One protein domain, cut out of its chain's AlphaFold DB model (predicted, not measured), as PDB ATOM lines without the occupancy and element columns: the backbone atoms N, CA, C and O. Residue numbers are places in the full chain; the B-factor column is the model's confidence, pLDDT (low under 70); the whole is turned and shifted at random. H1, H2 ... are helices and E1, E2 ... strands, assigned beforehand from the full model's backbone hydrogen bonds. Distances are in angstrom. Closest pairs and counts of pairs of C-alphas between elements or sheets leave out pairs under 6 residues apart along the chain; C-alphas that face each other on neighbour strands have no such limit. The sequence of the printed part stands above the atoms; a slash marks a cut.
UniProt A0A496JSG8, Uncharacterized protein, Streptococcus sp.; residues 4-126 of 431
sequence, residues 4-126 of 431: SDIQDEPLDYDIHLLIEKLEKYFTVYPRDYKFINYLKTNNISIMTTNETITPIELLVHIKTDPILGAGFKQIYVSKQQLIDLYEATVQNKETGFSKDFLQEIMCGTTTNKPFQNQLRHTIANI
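What this domain is: This is residues 4 to 126 of the 431 residues of an uncharacterized protein of Streptococcus sp. (UniProt A0A496JSG8). What shape does the printed part make? An elongated body has three helices packed at one end, H1 touching both H2 and H3, and at the other end a strongly twisted three-stranded sheet with H4 packed over its edge strand E1. Which parts follow in what order? The 123 printed residues hold four named helices and three named strands, along the chain H1 E1 E2 E3 H2 H3 H4; the class is mixed, helices and strands, and the sheet order is E1, E2, E3, antiparallel. How large is it? It is compact, with a radius of gyration of the C-alphas of 15.0 A and spans of 44 by 28 by 22 A.

How they stand to each other: How do the helices stand to each other? H1, residues 15 to 25, touches residues 79 to 83 of H2, residues 79 to 90, opposite ways at a steep tilt of 59 degrees; the closest C-alphas, of Glu 23 and Lys 79, are 6.6 A apart. H1 also touches H3, residues 99 to 107, about perpendicular at 88 degrees, with the C-alphas of Leu 18 and Met 106 closest at 6.5 A. In H1, H2, H3 and H4, residues 113 to 126, every O i to N i+4 pair is within hydrogen-bond range. How is the sheet paired? E1, residues 43 to 47, E2, residues 57 to 65, and E3, residues 69 to 77, form a meander, each strand the antiparallel neighbour of the one before. The hairpin E1 and E2 has N 46 and O 58 at 2.9 A; the hairpin E2 and E3 has N 63 and O 74 at 3.0 A. What is on the sheet? H4 lies over E1 at a height over the sheet of 7.9 A, only just slantwise to the strands at 57 degrees to E1 on the local plane, and the closest C-alphas of the two, of Ile 46 and Thr 122, are 7.2 A apart. H1 only grazes the sheet with residues 22 to 25, and H3 is not on it.

Where its parts are: Where do the elements begin and end? C-alpha 15, first of H1, is at (184.535, 157.715, 185.158), and C-alpha 126, last of H4, is at (149.943, 156.419, 181.477). How long are they? E2 measures 24.0 A, E3 19.9 A, H4 19.8 A, H2 16.7 A, H1 15.1 A, E1 13.5 A and H3 12.2 A; E3 bends by 76 degrees at residue 72.

The domain as a whole: How far does it reach? The two C-alphas farthest apart, of Ser 4 and Lys 40, are 48.3 A apart, and the printed part has no cut. Which link is long? The link H1 to E1 is long, with 17 residues, of which residues 27 to 28 pair with residues 75 to 76 of E3. Where is confidence low? Mean pLDDT of the printed part is 88.2, and residues 4 to 5, 31 to 32, 66 and 69 to 71 are under 70.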
ATOM      1  N   SER A   4     190.068 150.151 201.199       65.62
ATOM      2  CA  SER A   4     191.108 150.979 200.575       65.62
ATOM      3  C   SER A   4     190.741 151.553 199.206       65.62
ATOM      4  O   SER A   4     191.436 152.439 198.729       65.62
ATOM      5  N   ASP A   5     189.716 151.005 198.549       68.00
ATOM      6  CA  ASP A   5     189.317 151.395 197.195       68.00
ATOM      7  C   ASP A   5     188.168 152.423 197.219       68.00
ATOM      8  O   ASP A   5     187.752 152.884 196.160       68.00
ATOM      9  N   ILE A   6     187.630 152.741 198.406       75.69
ATOM     10  CA  ILE A   6     186.558 153.722 198.602       75.69
ATOM     11  C   ILE A   6     187.191 155.114 198.659       75.69
ATOM     12  O   ILE A   6     188.059 155.357 199.493       75.69
ATOM     13  N   GLN A   7     186.758 156.006 197.773       78.62
ATOM     14  CA  GLN A   7     187.152 157.414 197.776       78.62
ATOM     15  C   GLN A   7     186.215 158.222 198.680       78.62
ATOM     16  O   GLN A   7     185.019 157.921 198.754       78.62
ATOM     17  N   ASP A   8     186.765 159.244 199.338       78.50
ATOM     18  CA  ASP A   8     185.987 160.215 200.117       78.50
ATOM     19  C   ASP A   8     185.179 161.147 199.195       78.50
ATOM     20  O   ASP A   8     184.050 161.511 199.516       78.50
ATOM     21  N   GLU A   9     185.734 161.503 198.030       85.19
ATOM     22  CA  GLU A   9     185.045 162.262 196.986       85.19
ATOM     23  C   GLU A   9     184.615 161.320 195.842       85.19
ATOM     24  O   GLU A   9     185.469 160.738 195.165       85.19
ATOM     25  N   PRO A  10     183.306 161.171 195.562       82.12
ATOM     26  CA  PRO A  10     182.814 160.266 194.519       82.12
ATOM     27  C   PRO A  10     183.224 160.665 193.093       82.12
ATOM     28  O   PRO A  10     183.089 159.867 192.165       82.12
ATOM     29  N   LEU A  11     183.719 161.886 192.886       85.75
ATOM     30  CA  LEU A  11     184.230 162.335 191.590       85.75
ATOM     31  C   LEU A  11     185.641 161.809 191.273       85.75
ATOM     32  O   LEU A  11     186.028 161.845 190.107       85.75
ATOM     33  N   ASP A  12     186.367 161.273 192.260       88.31
ATOM     34  CA  ASP A  12     187.726 160.736 192.080       88.31
ATOM     35  C   ASP A  12     187.739 159.282 191.568       88.31
ATOM     36  O   ASP A  12     188.796 158.724 191.254       88.31
ATOM     37  N   TYR A  13     186.573 158.635 191.477       86.38
ATOM     38  CA  TYR A  13     186.455 157.303 190.888       86.38
ATOM     39  C   TYR A  13     186.673 157.316 189.368       86.38
ATOM     40  O   TYR A  13     186.436 158.308 188.682       86.38
ATOM     41  N   ASP A  14     187.060 156.159 188.821       88.75
ATOM     42  CA  ASP A  14     187.133 155.957 187.373       88.75
ATOM     43  C   ASP A  14     185.770 156.244 186.716       88.75
ATOM     44  O   ASP A  14     184.767 155.575 186.993       88.75
ATOM     45  N   ILE A  15     185.749 157.245 185.832       89.31
ATOM     46  CA  ILE A  15     184.535 157.715 185.158       89.31
ATOM     47  C   ILE A  15     183.879 156.620 184.309       89.31
ATOM     48  O   ILE A  15     182.652 156.540 184.257       89.31
ATOM     49  N   HIS A  16     184.658 155.747 183.662       90.62
ATOM     50  CA  HIS A  16     184.097 154.678 182.841       90.62
ATOM     51  C   HIS A  16     183.365 153.657 183.707       90.62
ATOM     52  O   HIS A  16     182.243 153.273 183.372       90.62
ATOM     53  N   LEU A  17     183.960 153.279 184.838       91.62
ATOM     54  CA  LEU A  17     183.341 152.381 185.808       91.62
ATOM     55  C   LEU A  17     182.083 152.999 186.435       91.62
ATOM     56  O   LEU A  17     181.070 152.312 186.574       91.62
ATOM     57  N   LEU A  18     182.126 154.281 186.806       92.25
ATOM     58  CA  LEU A  18     180.971 154.983 187.370       92.25
ATOM     59  C   LEU A  18     179.806 155.032 186.374       92.25
ATOM     60  O   LEU A  18     178.683 154.665 186.725       92.25
ATOM     61  N   ILE A  19     180.075 155.420 185.124       94.38
ATOM     62  CA  ILE A  19     179.058 155.468 184.068       94.38
ATOM     63  C   ILE A  19     178.501 154.069 183.776       94.38
ATOM     64  O   ILE A  19     177.288 153.931 183.652       94.38
ATOM     65  N   GLU A  20     179.327 153.017 183.743       94.69
ATOM     66  CA  GLU A  20     178.845 151.635 183.576       94.69
ATOM     67  C   GLU A  20     177.877 151.231 184.704       94.69
ATOM     68  O   GLU A  20     176.829 150.619 184.464       94.69
ATOM     69  N   LYS A  21     178.186 151.601 185.952       94.38
ATOM     70  CA  LYS A  21     177.300 151.331 187.090       94.38
ATOM     71  C   LYS A  21     176.007 152.141 187.040       94.38
ATOM     72  O   LYS A  21     174.954 151.589 187.364       94.38
ATOM     73  N   LEU A  22     176.067 153.402 186.614       95.88
ATOM     74  CA  LEU A  22     174.886 154.236 186.373       95.88
ATOM     75  C   LEU A  22     174.003 153.628 185.274       95.88
ATOM     76  O   LEU A  22     172.804 153.457 185.485       95.88
ATOM     77  N   GLU A  23     174.588 153.209 184.146       95.56
ATOM     78  CA  GLU A  23     173.870 152.517 183.066       95.56
ATOM     79  C   GLU A  23     173.157 151.267 183.597       95.56
ATOM     80  O   GLU A  23     171.984 151.039 183.292       95.56
ATOM     81  N   LYS A  24     173.826 150.483 184.451       92.94
ATOM     82  CA  LYS A  24     173.227 149.305 185.087       92.94
ATOM     83  C   LYS A  24     172.102 149.660 186.066       92.94
ATOM     84  O   LYS A  24     171.105 148.943 186.099       92.94
ATOM     85  N   TYR A  25     172.243 150.727 186.855       94.62
ATOM     86  CA  TYR A  25     171.201 151.192 187.779       94.62
ATOM     87  C   TYR A  25     169.936 151.612 187.016       94.62
ATOM     88  O   TYR A  25     168.841 151.145 187.333       94.62
ATOM     89  N   PHE A  26     170.099 152.418 185.963       94.62
ATOM     90  CA  PHE A  26     169.003 152.953 185.150       94.62
ATOM     91  C   PHE A  26     168.516 152.011 184.042       94.62
ATOM     92  O   PHE A  26     167.653 152.396 183.255       94.62
ATOM     93  N   THR A  27     169.028 150.780 183.974       92.31
ATOM     94  CA  THR A  27     168.524 149.746 183.064       92.31
ATOM     95  C   THR A  27     167.649 148.758 183.824       92.31
ATOM     96  O   THR A  27     168.059 148.142 184.810       92.31
ATOM     97  N   VAL A  28     166.432 148.564 183.328       90.81
ATOM     98  CA  VAL A  28     165.447 147.638 183.879       90.81
ATOM     99  C   VAL A  28     164.993 146.686 182.781       90.81
ATOM    100  O   VAL A  28     164.651 147.095 181.672       90.81
ATOM    101  N   TYR A  29     164.964 145.401 183.118       86.06
ATOM    102  CA  TYR A  29     164.403 144.343 182.285       86.06
ATOM    103  C   TYR A  29     163.064 143.929 182.890       86.06
ATOM    104  O   TYR A  29     163.032 143.010 183.716       86.06
ATOM    105  N   PRO A  30     161.967 144.636 182.569       73.12
ATOM    106  CA  PRO A  30     160.650 144.272 183.054       73.12
ATOM    107  C   PRO A  30     160.293 142.857 182.595       73.12
ATOM    108  O   PRO A  30     160.073 142.605 181.411       73.12
ATOM    109  N   ARG A  31     160.220 141.924 183.543       66.56
ATOM    110  CA  ARG A  31     159.472 140.680 183.366       66.56
ATOM    111  C   ARG A  31     158.086 140.940 183.934       66.56
ATOM    112  O   ARG A  31     157.984 141.368 185.081       66.56
ATOM    113  N   ASP A  32     157.059 140.775 183.109       63.81
ATOM    114  CA  ASP A  32     155.654 140.901 183.512       63.81
ATOM    115  C   ASP A  32     155.269 142.288 184.061       63.81
ATOM    116  O   ASP A  32     154.484 142.414 185.004       63.81
ATOM    117  N   TYR A  33     155.818 143.366 183.481       74.50
ATOM    118  CA  TYR A  33     155.284 144.699 183.765       74.50
ATOM    119  C   TYR A  33     153.891 144.802 183.161       74.50
ATOM    120  O   TYR A  33     153.733 144.968 181.949       74.50
ATOM    121  N   LYS A  34     152.902 144.732 184.048       79.00
ATOM    122  CA  LYS A  34     151.518 145.082 183.756       79.00
ATOM    123  C   LYS A  34     151.483 146.428 183.041       79.00
ATOM    124  O   LYS A  34     152.277 147.325 183.341       79.00
ATOM    125  N   PHE A  35     150.573 146.547 182.090       86.94
ATOM    126  CA  PHE A  35     150.301 147.758 181.332       86.94
ATOM    127  C   PHE A  35     151.362 148.245 180.333       86.94
ATOM    128  O   PHE A  35     151.138 149.253 179.664       86.94
ATOM    129  N   ILE A  36     152.493 147.550 180.159       83.19
ATOM    130  CA  ILE A  36     153.546 147.997 179.224       83.19
ATOM    131  C   ILE A  36     153.043 148.140 177.775       83.19
ATOM    132  O   ILE A  36     153.574 148.938 177.007       83.19
ATOM    133  N   ASN A  37     151.988 147.401 177.418       82.62
ATOM    134  CA  ASN A  37     151.359 147.431 176.098       82.62
ATOM    135  C   ASN A  37     150.478 148.671 175.855       82.62
ATOM    136  O   ASN A  37     150.130 148.931 174.708       82.62
ATOM    137  N   TYR A  38     150.140 149.447 176.892       84.56
ATOM    138  CA  TYR A  38     149.376 150.696 176.747       84.56
ATOM    139  C   TYR A  38     150.256 151.888 176.346       84.56
ATOM    140  O   TYR A  38     149.748 152.963 176.040       84.56
ATOM    141  N   LEU A  39     151.579 151.721 176.314       85.69
ATOM    142  CA  LEU A  39     152.493 152.783 175.912       85.69
ATOM    143  C   LEU A  39     152.447 152.983 174.390       85.69
ATOM    144  O   LEU A  39     152.855 152.117 173.620       85.69
ATOM    145  N   LYS A  40     151.989 154.161 173.950       83.12
ATOM    146  CA  LYS A  40     151.965 154.552 172.527       83.12
ATOM    147  C   LYS A  40     153.337 154.928 171.970       83.12
ATOM    148  O   LYS A  40     153.535 154.941 170.755       83.12
ATOM    149  N   THR A  41     154.272 155.279 172.845       85.44
ATOM    150  CA  THR A  41     155.617 155.735 172.498       85.44
ATOM    151  C   THR A  41     156.664 154.795 173.072       85.44
ATOM    152  O   THR A  41     156.508 154.225 174.146       85.44
ATOM    153  N   ASN A  42     157.793 154.693 172.375       88.00
ATOM    154  CA  ASN A  42     158.954 153.949 172.864       88.00
ATOM    155  C   ASN A  42     159.754 154.721 173.919       88.00
ATOM    156  O   ASN A  42     160.812 154.259 174.317       88.00
ATOM    157  N   ASN A  43     159.290 155.891 174.355       92.00
ATOM    158  CA  ASN A  43     159.947 156.677 175.386       92.00
ATOM    159  C   ASN A  43     158.900 157.208 176.366       92.00
ATOM    160  O   ASN A  43     157.790 157.538 175.942       92.00
ATOM    161  N   ILE A  44     159.278 157.335 177.632       92.75
ATOM    162  CA  ILE A  44     158.479 157.958 178.689       92.75
ATOM    163  C   ILE A  44     159.360 158.878 179.528       92.75
ATOM    164  O   ILE A  44     160.565 158.658 179.644       92.75
ATOM    165  N   SER A  45     158.748 159.885 180.132       91.94
ATOM    166  CA  SER A  45     159.430 160.799 181.041       91.94
ATOM    167  C   SER A  45     159.263 160.378 182.493       91.94
ATOM    168  O   SER A  45     158.168 159.993 182.912       91.94
ATOM    169  N   ILE A  46     160.336 160.473 183.277       91.50
ATOM    170  CA  ILE A  46     160.344 160.111 184.695       91.50
ATOM    171  C   ILE A  46     161.092 161.153 185.508       91.50
ATOM    172  O   ILE A  46     162.247 161.433 185.225       91.50
ATOM    173  N   MET A  47     160.463 161.667 186.562       89.88
ATOM    174  CA  MET A  47     161.148 162.517 187.533       89.88
ATOM    175  C   MET A  47     162.076 161.684 188.421       89.88
ATOM    176  O   MET A  47     161.645 160.669 188.978       89.88
ATOM    177  N   THR A  48     163.326 162.118 188.572       87.31
ATOM    178  CA  THR A  48     164.223 161.619 189.620       87.31
ATOM    179  C   THR A  48     163.693 161.986 191.000       87.31
ATOM    180  O   THR A  48     162.913 162.929 191.161       87.31
ATOM    181  N   THR A  49     164.116 161.224 192.005       82.44
ATOM    182  CA  THR A  49     163.703 161.438 193.397       82.44
ATOM    183  C   THR A  49     164.916 161.748 194.260       82.44
ATOM    184  O   THR A  49     165.108 162.893 194.652       82.44
ATOM    185  N   ASN A  50     165.767 160.749 194.484       84.75
ATOM    186  CA  ASN A  50     166.935 160.841 195.362       84.75
ATOM    187  C   ASN A  50     168.259 160.831 194.583       84.75
ATOM    188  O   ASN A  50     169.326 161.029 195.160       84.75
ATOM    189  N   GLU A  51     168.204 160.566 193.278       92.69
ATOM    190  CA  GLU A  51     169.391 160.408 192.441       92.69
ATOM    191  C   GLU A  51     170.122 161.737 192.187       92.69
ATOM    192  O   GLU A  51     171.343 161.763 192.033       92.69
ATOM    193  N   THR A  52     169.392 162.849 192.147       93.06
ATOM    194  CA  THR A  52     169.893 164.180 191.773       93.06
ATOM    195  C   THR A  52     169.695 165.187 192.901       93.06
ATOM    196  O   THR A  52     168.922 164.948 193.824       93.06
ATOM    197  N   ILE A  53     170.417 166.313 192.852       92.25
ATOM    198  CA  ILE A  53     170.344 167.361 193.890       92.25
ATOM    199  C   ILE A  53     168.939 167.980 193.945       92.25
ATOM    200  O   ILE A  53     168.395 168.210 195.023       92.25
ATOM    201  N   THR A  54     168.342 168.220 192.779       91.12
ATOM    202  CA  THR A  54     166.929 168.594 192.626       91.12
ATOM    203  C   THR A  54     166.229 167.588 191.706       91.12
ATOM    204  O   THR A  54     166.910 166.982 190.877       91.12
ATOM    205  N   PRO A  55     164.907 167.358 191.824       90.44
ATOM    206  CA  PRO A  55     164.176 166.474 190.912       90.44
ATOM    207  C   PRO A  55     164.261 166.941 189.452       90.44
ATOM    208  O   PRO A  55     163.969 168.097 189.146       90.44
ATOM    209  N   ILE A  56     164.613 166.035 188.539       91.38
ATOM    210  CA  ILE A  56     164.800 166.299 187.105       91.38
ATOM    211  C   ILE A  56     164.043 165.263 186.289       91.38
ATOM    212  O   ILE A  56     163.985 164.090 186.646       91.38
ATOM    213  N   GLU A  57     163.499 165.692 185.159       92.88
ATOM    214  CA  GLU A  57     162.862 164.810 184.193       92.88
ATOM    215  C   GLU A  57     163.909 164.054 183.357       92.88
ATOM    216  O   GLU A  57     164.689 164.646 182.611       92.88
ATOM    217  N   LEU A  58     163.911 162.728 183.466       93.69
ATOM    218  CA  LEU A  58     164.695 161.818 182.642       93.69
ATOM    219  C   LEU A  58     163.853 161.272 181.499       93.69
ATOM    220  O   LEU A  58     162.721 160.825 181.700       93.69
ATOM    221  N   LEU A  59     164.454 161.215 180.312       95.81
ATOM    222  CA  LEU A  59     163.868 160.526 179.170       95.81
ATOM    223  C   LEU A  59     164.288 159.061 179.213       95.81
ATOM    224  O   LEU A  59     165.452 158.713 179.000       95.81
ATOM    225  N   VAL A  60     163.317 158.194 179.462       94.50
ATOM    226  CA  VAL A  60     163.520 156.756 179.542       94.50
ATOM    227  C   VAL A  60     163.072 156.105 178.244       94.50
ATOM    228  O   VAL A  60     161.940 156.276 177.799       94.50
ATOM    229  N   HIS A  61     163.965 155.328 177.645       93.56
ATOM    230  CA  HIS A  61     163.753 154.614 176.397       93.56
ATOM    231  C   HIS A  61     163.315 153.178 176.651       93.56
ATOM    232  O   HIS A  61     163.815 152.499 177.543       93.56
ATOM    233  N   ILE A  62     162.423 152.693 175.802       90.44
ATOM    234  CA  ILE A  62     161.821 151.370 175.846       90.44
ATOM    235  C   ILE A  62     162.038 150.748 174.476       90.44
ATOM    236  O   ILE A  62     161.583 151.255 173.452       90.44
ATOM    237  N   LYS A  63     162.742 149.623 174.442       87.56
ATOM    238  CA  LYS A  63     162.939 148.850 173.216       87.56
ATOM    239  C   LYS A  63     162.698 147.378 173.475       87.56
ATOM    240  O   LYS A  63     162.776 146.911 174.607       87.56
ATOM    241  N   THR A  64     162.404 146.641 172.416       81.69
ATOM    242  CA  THR A  64     162.428 145.181 172.477       81.69
ATOM    243  C   THR A  64     163.850 144.723 172.789       81.69
ATOM    244  O   THR A  64     164.808 145.242 172.211       81.69
ATOM    245  N   ASP A  65     163.977 143.783 173.720       74.31
ATOM    246  CA  ASP A  65     165.257 143.214 174.100       74.31
ATOM    247  C   ASP A  65     165.880 142.524 172.873       74.31
ATOM    248  O   ASP A  65     165.264 141.622 172.289       74.31
ATOM    249  N   PRO A  66     167.080 142.952 172.442       68.19
ATOM    250  CA  PRO A  66     167.694 142.441 171.222       68.19
ATOM    251  C   PRO A  66     168.142 140.977 171.342       68.19
ATOM    252  O   PRO A  66     168.373 140.337 170.320       68.19
ATOM    253  N   ILE A  67     168.277 140.451 172.564       72.50
ATOM    254  CA  ILE A  67     168.766 139.100 172.859       72.50
ATOM    255  C   ILE A  67     167.590 138.146 173.096       72.50
ATOM    256  O   ILE A  67     167.608 137.016 172.610       72.50
ATOM    257  N   LEU A  68     166.569 138.588 173.833       72.88
ATOM    258  CA  LEU A  68     165.453 137.740 174.270       72.88
ATOM    259  C   LEU A  68     164.216 137.806 173.349       72.88
ATOM    260  O   LEU A  68     163.353 136.931 173.419       72.88
ATOM    261  N   GLY A  69     164.135 138.788 172.446       67.69
ATOM    262  CA  GLY A  69     163.113 138.855 171.395       67.69
ATOM    263  C   GLY A  69     161.804 139.553 171.796       67.69
ATOM    264  O   GLY A  69     161.710 140.215 172.825       67.69
ATOM    265  N   ALA A  70     160.778 139.426 170.942       63.78
ATOM    266  CA  ALA A  70     159.573 140.274 170.905       63.78
ATOM    267  C   ALA A  70     158.746 140.367 172.207       63.78
ATOM    268  O   ALA A  70     158.013 141.341 172.376       63.78
ATOM    269  N   GLY A  71     158.872 139.398 173.120       65.75
ATOM    270  CA  GLY A  71     158.172 139.377 174.411       65.75
ATOM    271  C   GLY A  71     158.922 140.042 175.569       65.75
ATOM    272  O   GLY A  71     158.365 140.179 176.652       65.75
ATOM    273  N   PHE A  72     160.170 140.464 175.362       75.25
ATOM    274  CA  PHE A  72     161.001 141.062 176.401       75.25
ATOM    275  C   PHE A  72     161.274 142.519 176.059       75.25
ATOM    276  O   PHE A  72     161.651 142.850 174.934       75.25
ATOM    277  N   LYS A  73     161.064 143.409 177.026       82.94
ATOM    278  CA  LYS A  73     161.380 144.829 176.884       82.94
ATOM    279  C   LYS A  73     162.611 145.152 177.717       82.94
ATOM    280  O   LYS A  73     162.793 144.614 178.804       82.94
ATOM    281  N   GLN A  74     163.438 146.041 177.192       88.94
ATOM    282  CA  GLN A  74     164.515 146.697 177.910       88.94
ATOM    283  C   GLN A  74     164.140 148.168 178.059       88.94
ATOM    284  O   GLN A  74     163.881 148.850 177.063       88.94
ATOM    285  N   ILE A  75     164.133 148.638 179.301       91.00
ATOM    286  CA  ILE A  75     163.876 150.027 179.665       91.00
ATOM    287  C   ILE A  75     165.185 150.633 180.169       91.00
ATOM    288  O   ILE A  75     165.832 150.033 181.023       91.00
ATOM    289  N   TYR A  76     165.608 151.778 179.634       93.38
ATOM    290  CA  TYR A  76     166.906 152.369 179.968       93.38
ATOM    291  C   TYR A  76     166.946 153.887 179.784       93.38
ATOM    292  O   TYR A  76     166.272 154.438 178.916       93.38
ATOM    293  N   VAL A  77     167.788 154.565 180.565       95.69
ATOM    294  CA  VAL A  77     168.198 155.955 180.307       95.69
ATOM    295  C   VAL A  77     169.400 155.943 179.362       95.69
ATOM    296  O   VAL A  77     170.278 155.087 179.479       95.69
ATOM    297  N   SER A  78     169.439 156.860 178.392       95.12
ATOM    298  CA  SER A  78     170.551 156.904 177.436       95.12
ATOM    299  C   SER A  78     171.875 157.244 178.128       95.12
ATOM    300  O   SER A  78     171.927 158.095 179.014       95.12
ATOM    301  N   LYS A  79     172.970 156.624 177.672       95.31
ATOM    302  CA  LYS A  79     174.318 156.891 178.191       95.31
ATOM    303  C   LYS A  79     174.674 158.378 178.152       95.31
ATOM    304  O   LYS A  79     175.256 158.882 179.101       95.31
ATOM    305  N   GLN A  80     174.300 159.072 177.074       96.19
ATOM    306  CA  GLN A  80     174.578 160.500 176.930       96.19
ATOM    307  C   GLN A  80     173.907 161.312 178.040       96.19
ATOM    308  O   GLN A  80     174.572 162.114 178.676       96.19
ATOM    309  N   GLN A  81     172.636 161.035 178.349       96.38
ATOM    310  CA  GLN A  81     171.934 161.729 179.430       96.38
ATOM    311  C   GLN A  81     172.584 161.482 180.802       96.38
ATOM    312  O   GLN A  81     172.644 162.389 181.625       96.38
ATOM    313  N   LEU A  82     173.122 160.280 181.044       96.69
ATOM    314  CA  LEU A  82     173.875 159.983 182.270       96.69
ATOM    315  C   LEU A  82     175.215 160.737 182.327       96.69
ATOM    316  O   LEU A  82     175.598 161.203 183.398       96.69
ATOM    317  N   ILE A  83     175.908 160.878 181.193       95.69
ATOM    318  CA  ILE A  83     177.137 161.681 181.090       95.69
ATOM    319  C   ILE A  83     176.824 163.156 181.358       95.69
ATOM    320  O   ILE A  83     177.503 163.771 182.174       95.69
ATOM    321  N   ASP A  84     175.766 163.696 180.753       95.69
ATOM    322  CA  ASP A  84     175.377 165.100 180.918       95.69
ATOM    323  C   ASP A  84     175.053 165.432 182.391       95.69
ATOM    324  O   ASP A  84     175.467 166.471 182.913       95.69
ATOM    325  N   LEU A  85     174.358 164.529 183.099       95.69
ATOM    326  CA  LEU A  85     174.075 164.665 184.536       95.69
ATOM    327  C   LEU A  85     175.343 164.577 185.395       95.69
ATOM    328  O   LEU A  85     175.475 165.312 186.373       95.69
ATOM    329  N   TYR A  86     176.287 163.709 185.030       94.81
ATOM    330  CA  TYR A  86     177.578 163.620 185.711       94.81
ATOM    331  C   TYR A  86     178.419 164.889 185.505       94.81
ATOM    332  O   TYR A  86     178.942 165.445 186.471       94.81
ATOM    333  N   GLU A  87     178.505 165.406 184.277       94.44
ATOM    334  CA  GLU A  87     179.194 166.670 183.987       94.44
ATOM    335  C   GLU A  87     178.564 167.845 184.747       94.44
ATOM    336  O   GLU A  87     179.275 168.723 185.243       94.44
ATOM    337  N   ALA A  88     177.236 167.845 184.900       94.88
ATOM    338  CA  ALA A  88     176.539 168.814 185.735       94.88
ATOM    339  C   ALA A  88     176.952 168.710 187.216       94.88
ATOM    340  O   ALA A  88     177.159 169.750 187.847       94.88
ATOM    341  N   THR A  89     177.149 167.501 187.758       94.06
ATOM    342  CA  THR A  89     177.697 167.307 189.114       94.06
ATOM    343  C   THR A  89     179.110 167.871 189.237       94.06
ATOM    344  O   THR A  89     179.384 168.607 190.181       94.06
ATOM    345  N   VAL A  90     179.994 167.600 188.269       92.12
ATOM    346  CA  VAL A  90     181.372 168.142 188.251       92.12
ATOM    347  C   VAL A  90     181.366 169.676 188.241       92.12
ATOM    348  O   VAL A  90     182.194 170.318 188.884       92.12
ATOM    349  N   GLN A  91     180.400 170.277 187.543       93.31
ATOM    350  CA  GLN A  91     180.203 171.727 187.472       93.31
ATOM    351  C   GLN A  91     179.449 172.311 188.683       93.31
ATOM    352  O   GLN A  91     179.178 173.511 188.692       93.31
ATOM    353  N   ASN A  92     179.111 171.500 189.694       89.81
ATOM    354  CA  ASN A  92     178.301 171.876 190.859       89.81
ATOM    355  C   ASN A  92     176.953 172.523 190.491       89.81
ATOM    356  O   ASN A  92     176.506 173.474 191.134       89.81
ATOM    357  N   LYS A  93     176.299 172.026 189.435       93.06
ATOM    358  CA  LYS A  93     174.944 172.447 189.059       93.06
ATOM    359  C   LYS A  93     173.905 171.683 189.875       93.06
ATOM    360  O   LYS A  93     174.043 170.484 190.093       93.06
ATOM    361  N   GLU A  94     172.802 172.348 190.210       89.50
ATOM    362  CA  GLU A  94     171.654 171.745 190.915       89.50
ATOM    363  C   GLU A  94     170.959 170.630 190.117       89.50
ATOM    364  O   GLU A  94     170.186 169.846 190.668       89.50
ATOM    365  N   THR A  95     171.253 170.538 188.819       91.06
ATOM    366  CA  THR A  95     170.763 169.488 187.926       91.06
ATOM    367  C   THR A  95     171.658 168.239 187.909       91.06
ATOM    368  O   THR A  95     171.423 167.325 187.127       91.06
ATOM    369  N   GLY A  96     172.745 168.205 188.681       94.06
ATOM    370  CA  GLY A  96     173.633 167.046 188.746       94.06
ATOM    371  C   GLY A  96     173.087 165.915 189.622       94.06
ATOM    372  O   GLY A  96     172.176 166.108 190.434       94.06
ATOM    373  N   PHE A  97     173.700 164.736 189.506       96.19
ATOM    374  CA  PHE A  97     173.590 163.694 190.528       96.19
ATOM    375  C   PHE A  97     174.023 164.216 191.901       96.19
ATOM    376  O   PHE A  97     174.963 165.014 191.997       96.19
ATOM    377  N   SER A  98     173.372 163.735 192.959       94.69
ATOM    378  CA  SER A  98     173.836 163.985 194.323       94.69
ATOM    379  C   SER A  98     175.117 163.186 194.592       94.69
ATOM    380  O   SER A  98     175.293 162.068 194.100       94.69
ATOM    381  N   LYS A  99     176.043 163.759 195.371       92.19
ATOM    382  CA  LYS A  99     177.300 163.076 195.722       92.19
ATOM    383  C   LYS A  99     177.040 161.781 196.492       92.19
ATOM    384  O   LYS A  99     177.666 160.768 196.195       92.19
ATOM    385  N   ASP A 100     176.065 161.800 197.398       92.75
ATOM    386  CA  ASP A 100     175.655 160.628 198.173       92.75
ATOM    387  C   ASP A 100     175.197 159.489 197.256       92.75
ATOM    388  O   ASP A 100     175.679 158.366 197.377       92.75
ATOM    389  N   PHE A 101     174.357 159.783 196.259       94.50
ATOM    390  CA  PHE A 101     173.917 158.782 195.292       94.50
ATOM    391  C   PHE A 101     175.078 158.191 194.480       94.50
ATOM    392  O   PHE A 101     175.161 156.969 194.316       94.50
ATOM    393  N   LEU A 102     176.003 159.029 193.992       94.25
ATOM    394  CA  LEU A 102     177.185 158.550 193.264       94.25
ATOM    395  C   LEU A 102     178.057 157.644 194.142       94.25
ATOM    396  O   LEU A 102     178.501 156.586 193.685       94.25
ATOM    397  N   GLN A 103     178.252 158.019 195.409       91.69
ATOM    398  CA  GLN A 103     178.979 157.207 196.380       91.69
ATOM    399  C   GLN A 103     178.286 155.860 196.599       91.69
ATOM    400  O   GLN A 103     178.929 154.812 196.528       91.69
ATOM    401  N   GLU A 104     176.970 155.859 196.807       92.12
ATOM    402  CA  GLU A 104     176.207 154.633 197.025       92.12
ATOM    403  C   GLU A 104     176.237 153.695 195.812       92.12
ATOM    404  O   GLU A 104     176.348 152.473 195.968       92.12
ATOM    405  N   ILE A 105     176.183 154.241 194.592       92.50
ATOM    406  CA  ILE A 105     176.352 153.465 193.357       92.50
ATOM    407  C   ILE A 105     177.745 152.840 193.298       92.50
ATOM    408  O   ILE A 105     177.889 151.643 193.004       92.50
ATOM    409  N   MET A 106     178.787 153.613 193.605       90.75
ATOM    410  CA  MET A 106     180.161 153.121 193.557       90.75
ATOM    411  C   MET A 106     180.438 152.076 194.631       90.75
ATOM    412  O   MET A 106     181.031 151.039 194.318       90.75
ATOM    413  N   CYS A 107     179.928 152.260 195.842       88.06
ATOM    414  CA  CYS A 107     180.031 151.281 196.918       88.06
ATOM    415  C   CYS A 107     179.079 150.085 196.739       88.06
ATOM    416  O   CYS A 107     179.278 149.049 197.372       88.06
ATOM    417  N   GLY A 108     178.088 150.182 195.845       86.88
ATOM    418  CA  GLY A 108     177.084 149.140 195.620       86.88
ATOM    419  C   GLY A 108     176.097 148.998 196.781       86.88
ATOM    420  O   GLY A 108     175.594 147.900 197.018       86.88
ATOM    421  N   THR A 109     175.862 150.080 197.525       88.50
ATOM    422  CA  THR A 109     174.947 150.127 198.675       88.50
ATOM    423  C   THR A 109     173.541 150.582 198.294       88.50
ATOM    424  O   THR A 109     172.612 150.358 199.066       88.50
ATOM    425  N   THR A 110     173.357 151.151 197.100       90.19
ATOM    426  CA  THR A 110     172.026 151.441 196.548       90.19
ATOM    427  C   THR A 110     171.510 150.310 195.658       90.19
ATOM    428  O   THR A 110     172.267 149.509 195.101       90.19
ATOM    429  N   THR A 111     170.188 150.245 195.502       89.56
ATOM    430  CA  THR A 111     169.504 149.301 194.609       89.56
ATOM    431  C   THR A 111     168.665 150.079 193.612       89.56
ATOM    432  O   THR A 111     168.149 151.135 193.948       89.56
ATOM    433  N   ASN A 112     168.422 149.535 192.421       90.06
ATOM    434  CA  ASN A 112     167.559 150.182 191.424       90.06
ATOM    435  C   ASN A 112     166.049 150.064 191.721       90.06
ATOM    436  O   ASN A 112     165.224 150.387 190.868       90.06
ATOM    437  N   LYS A 113     165.658 149.598 192.914       89.31
ATOM    438  CA  LYS A 113     164.253 149.434 193.313       89.31
ATOM    439  C   LYS A 113     163.453 150.751 193.302       89.31
ATOM    440  O   LYS A 113     162.315 150.708 192.834       89.31
ATOM    441  N   PRO A 114     163.986 151.903 193.765       88.38
ATOM    442  CA  PRO A 114     163.280 153.183 193.675       88.38
ATOM    443  C   PRO A 114     162.952 153.549 192.224       88.38
ATOM    444  O   PRO A 114     161.783 153.743 191.894       88.38
ATOM    445  N   PHE A 115     163.950 153.495 191.335       90.06
ATOM    446  CA  PHE A 115     163.764 153.740 189.904       90.06
ATOM    447  C   PHE A 115     162.763 152.760 189.264       90.06
ATOM    448  O   PHE A 115     161.879 153.171 188.513       90.06
ATOM    449  N   GLN A 116     162.829 151.468 189.606       90.06
ATOM    450  CA  GLN A 116     161.859 150.470 189.137       90.06
ATOM    451  C   GLN A 116     160.423 150.766 189.586       90.06
ATOM    452  O   GLN A 116     159.492 150.569 188.806       90.06
ATOM    453  N   ASN A 117     160.226 151.222 190.825       89.62
ATOM    454  CA  ASN A 117     158.904 151.588 191.332       89.62
ATOM    455  C   ASN A 117     158.366 152.839 190.636       89.62
ATOM    456  O   ASN A 117     157.212 152.832 190.209       89.62
ATOM    457  N   GLN A 118     159.212 153.858 190.452       90.19
ATOM    458  CA  GLN A 118     158.866 155.057 189.690       90.19
ATOM    459  C   GLN A 118     158.414 154.679 188.276       90.19
ATOM    460  O   GLN A 118     157.345 155.087 187.832       90.19
ATOM    461  N   LEU A 119     159.176 153.805 187.614       90.81
ATOM    462  CA  LEU A 119     158.839 153.247 186.309       90.81
ATOM    463  C   LEU A 119     157.472 152.569 186.286       90.81
ATOM    464  O   LEU A 119     156.647 152.868 185.425       90.81
ATOM    465  N   ARG A 120     157.223 151.656 187.230       90.44
ATOM    466  CA  ARG A 120     155.953 150.924 187.312       90.44
ATOM    467  C   ARG A 120     154.774 151.865 187.533       90.44
ATOM    468  O   ARG A 120     153.756 151.699 186.873       90.44
ATOM    469  N   HIS A 121     154.919 152.841 188.428       92.12
ATOM    470  CA  HIS A 121     153.865 153.809 188.722       92.12
ATOM    471  C   HIS A 121     153.596 154.691 187.502       92.12
ATOM    472  O   HIS A 121     152.451 154.777 187.075       92.12
ATOM    473  N   THR A 122     154.636 155.248 186.873       91.81
ATOM    474  CA  THR A 122     154.493 156.069 185.660       91.81
ATOM    475  C   THR A 122     153.816 155.298 184.525       91.81
ATOM    476  O   THR A 122     152.905 155.828 183.895       91.81
ATOM    477  N   ILE A 123     154.203 154.042 184.279       91.94
ATOM    478  CA  ILE A 123     153.569 153.209 183.242       91.94
ATOM    479  C   ILE A 123     152.094 152.951 183.577       91.94
ATOM    480  O   ILE A 123     151.245 153.086 182.700       91.94
ATOM    481  N   ALA A 124     151.769 152.643 184.835       93.19
ATOM    482  CA  ALA A 124     150.386 152.440 185.270       93.19
ATOM    483  C   ALA A 124     149.550 153.737 185.229       93.19
ATOM    484  O   ALA A 124     148.360 153.688 184.923       93.19
ATOM    485  N   ASN A 125     150.163 154.899 185.490       93.88
ATOM    486  CA  ASN A 125     149.531 156.207 185.316       93.88
ATOM    487  C   ASN A 125     149.188 156.448 183.838       93.88
ATOM    488  O   ASN A 125     148.032 156.722 183.531       93.88
ATOM    489  N   ILE A 126     150.156 156.268 182.928       92.88
ATOM    490  CA  ILE A 126     149.943 156.419 181.477       92.88
ATOM    491  C   ILE A 126     148.853 155.461 180.997       92.88
ATOM    492  O   ILE A 126     147.969 155.848 180.241       92.88
TER     493      ILE A 126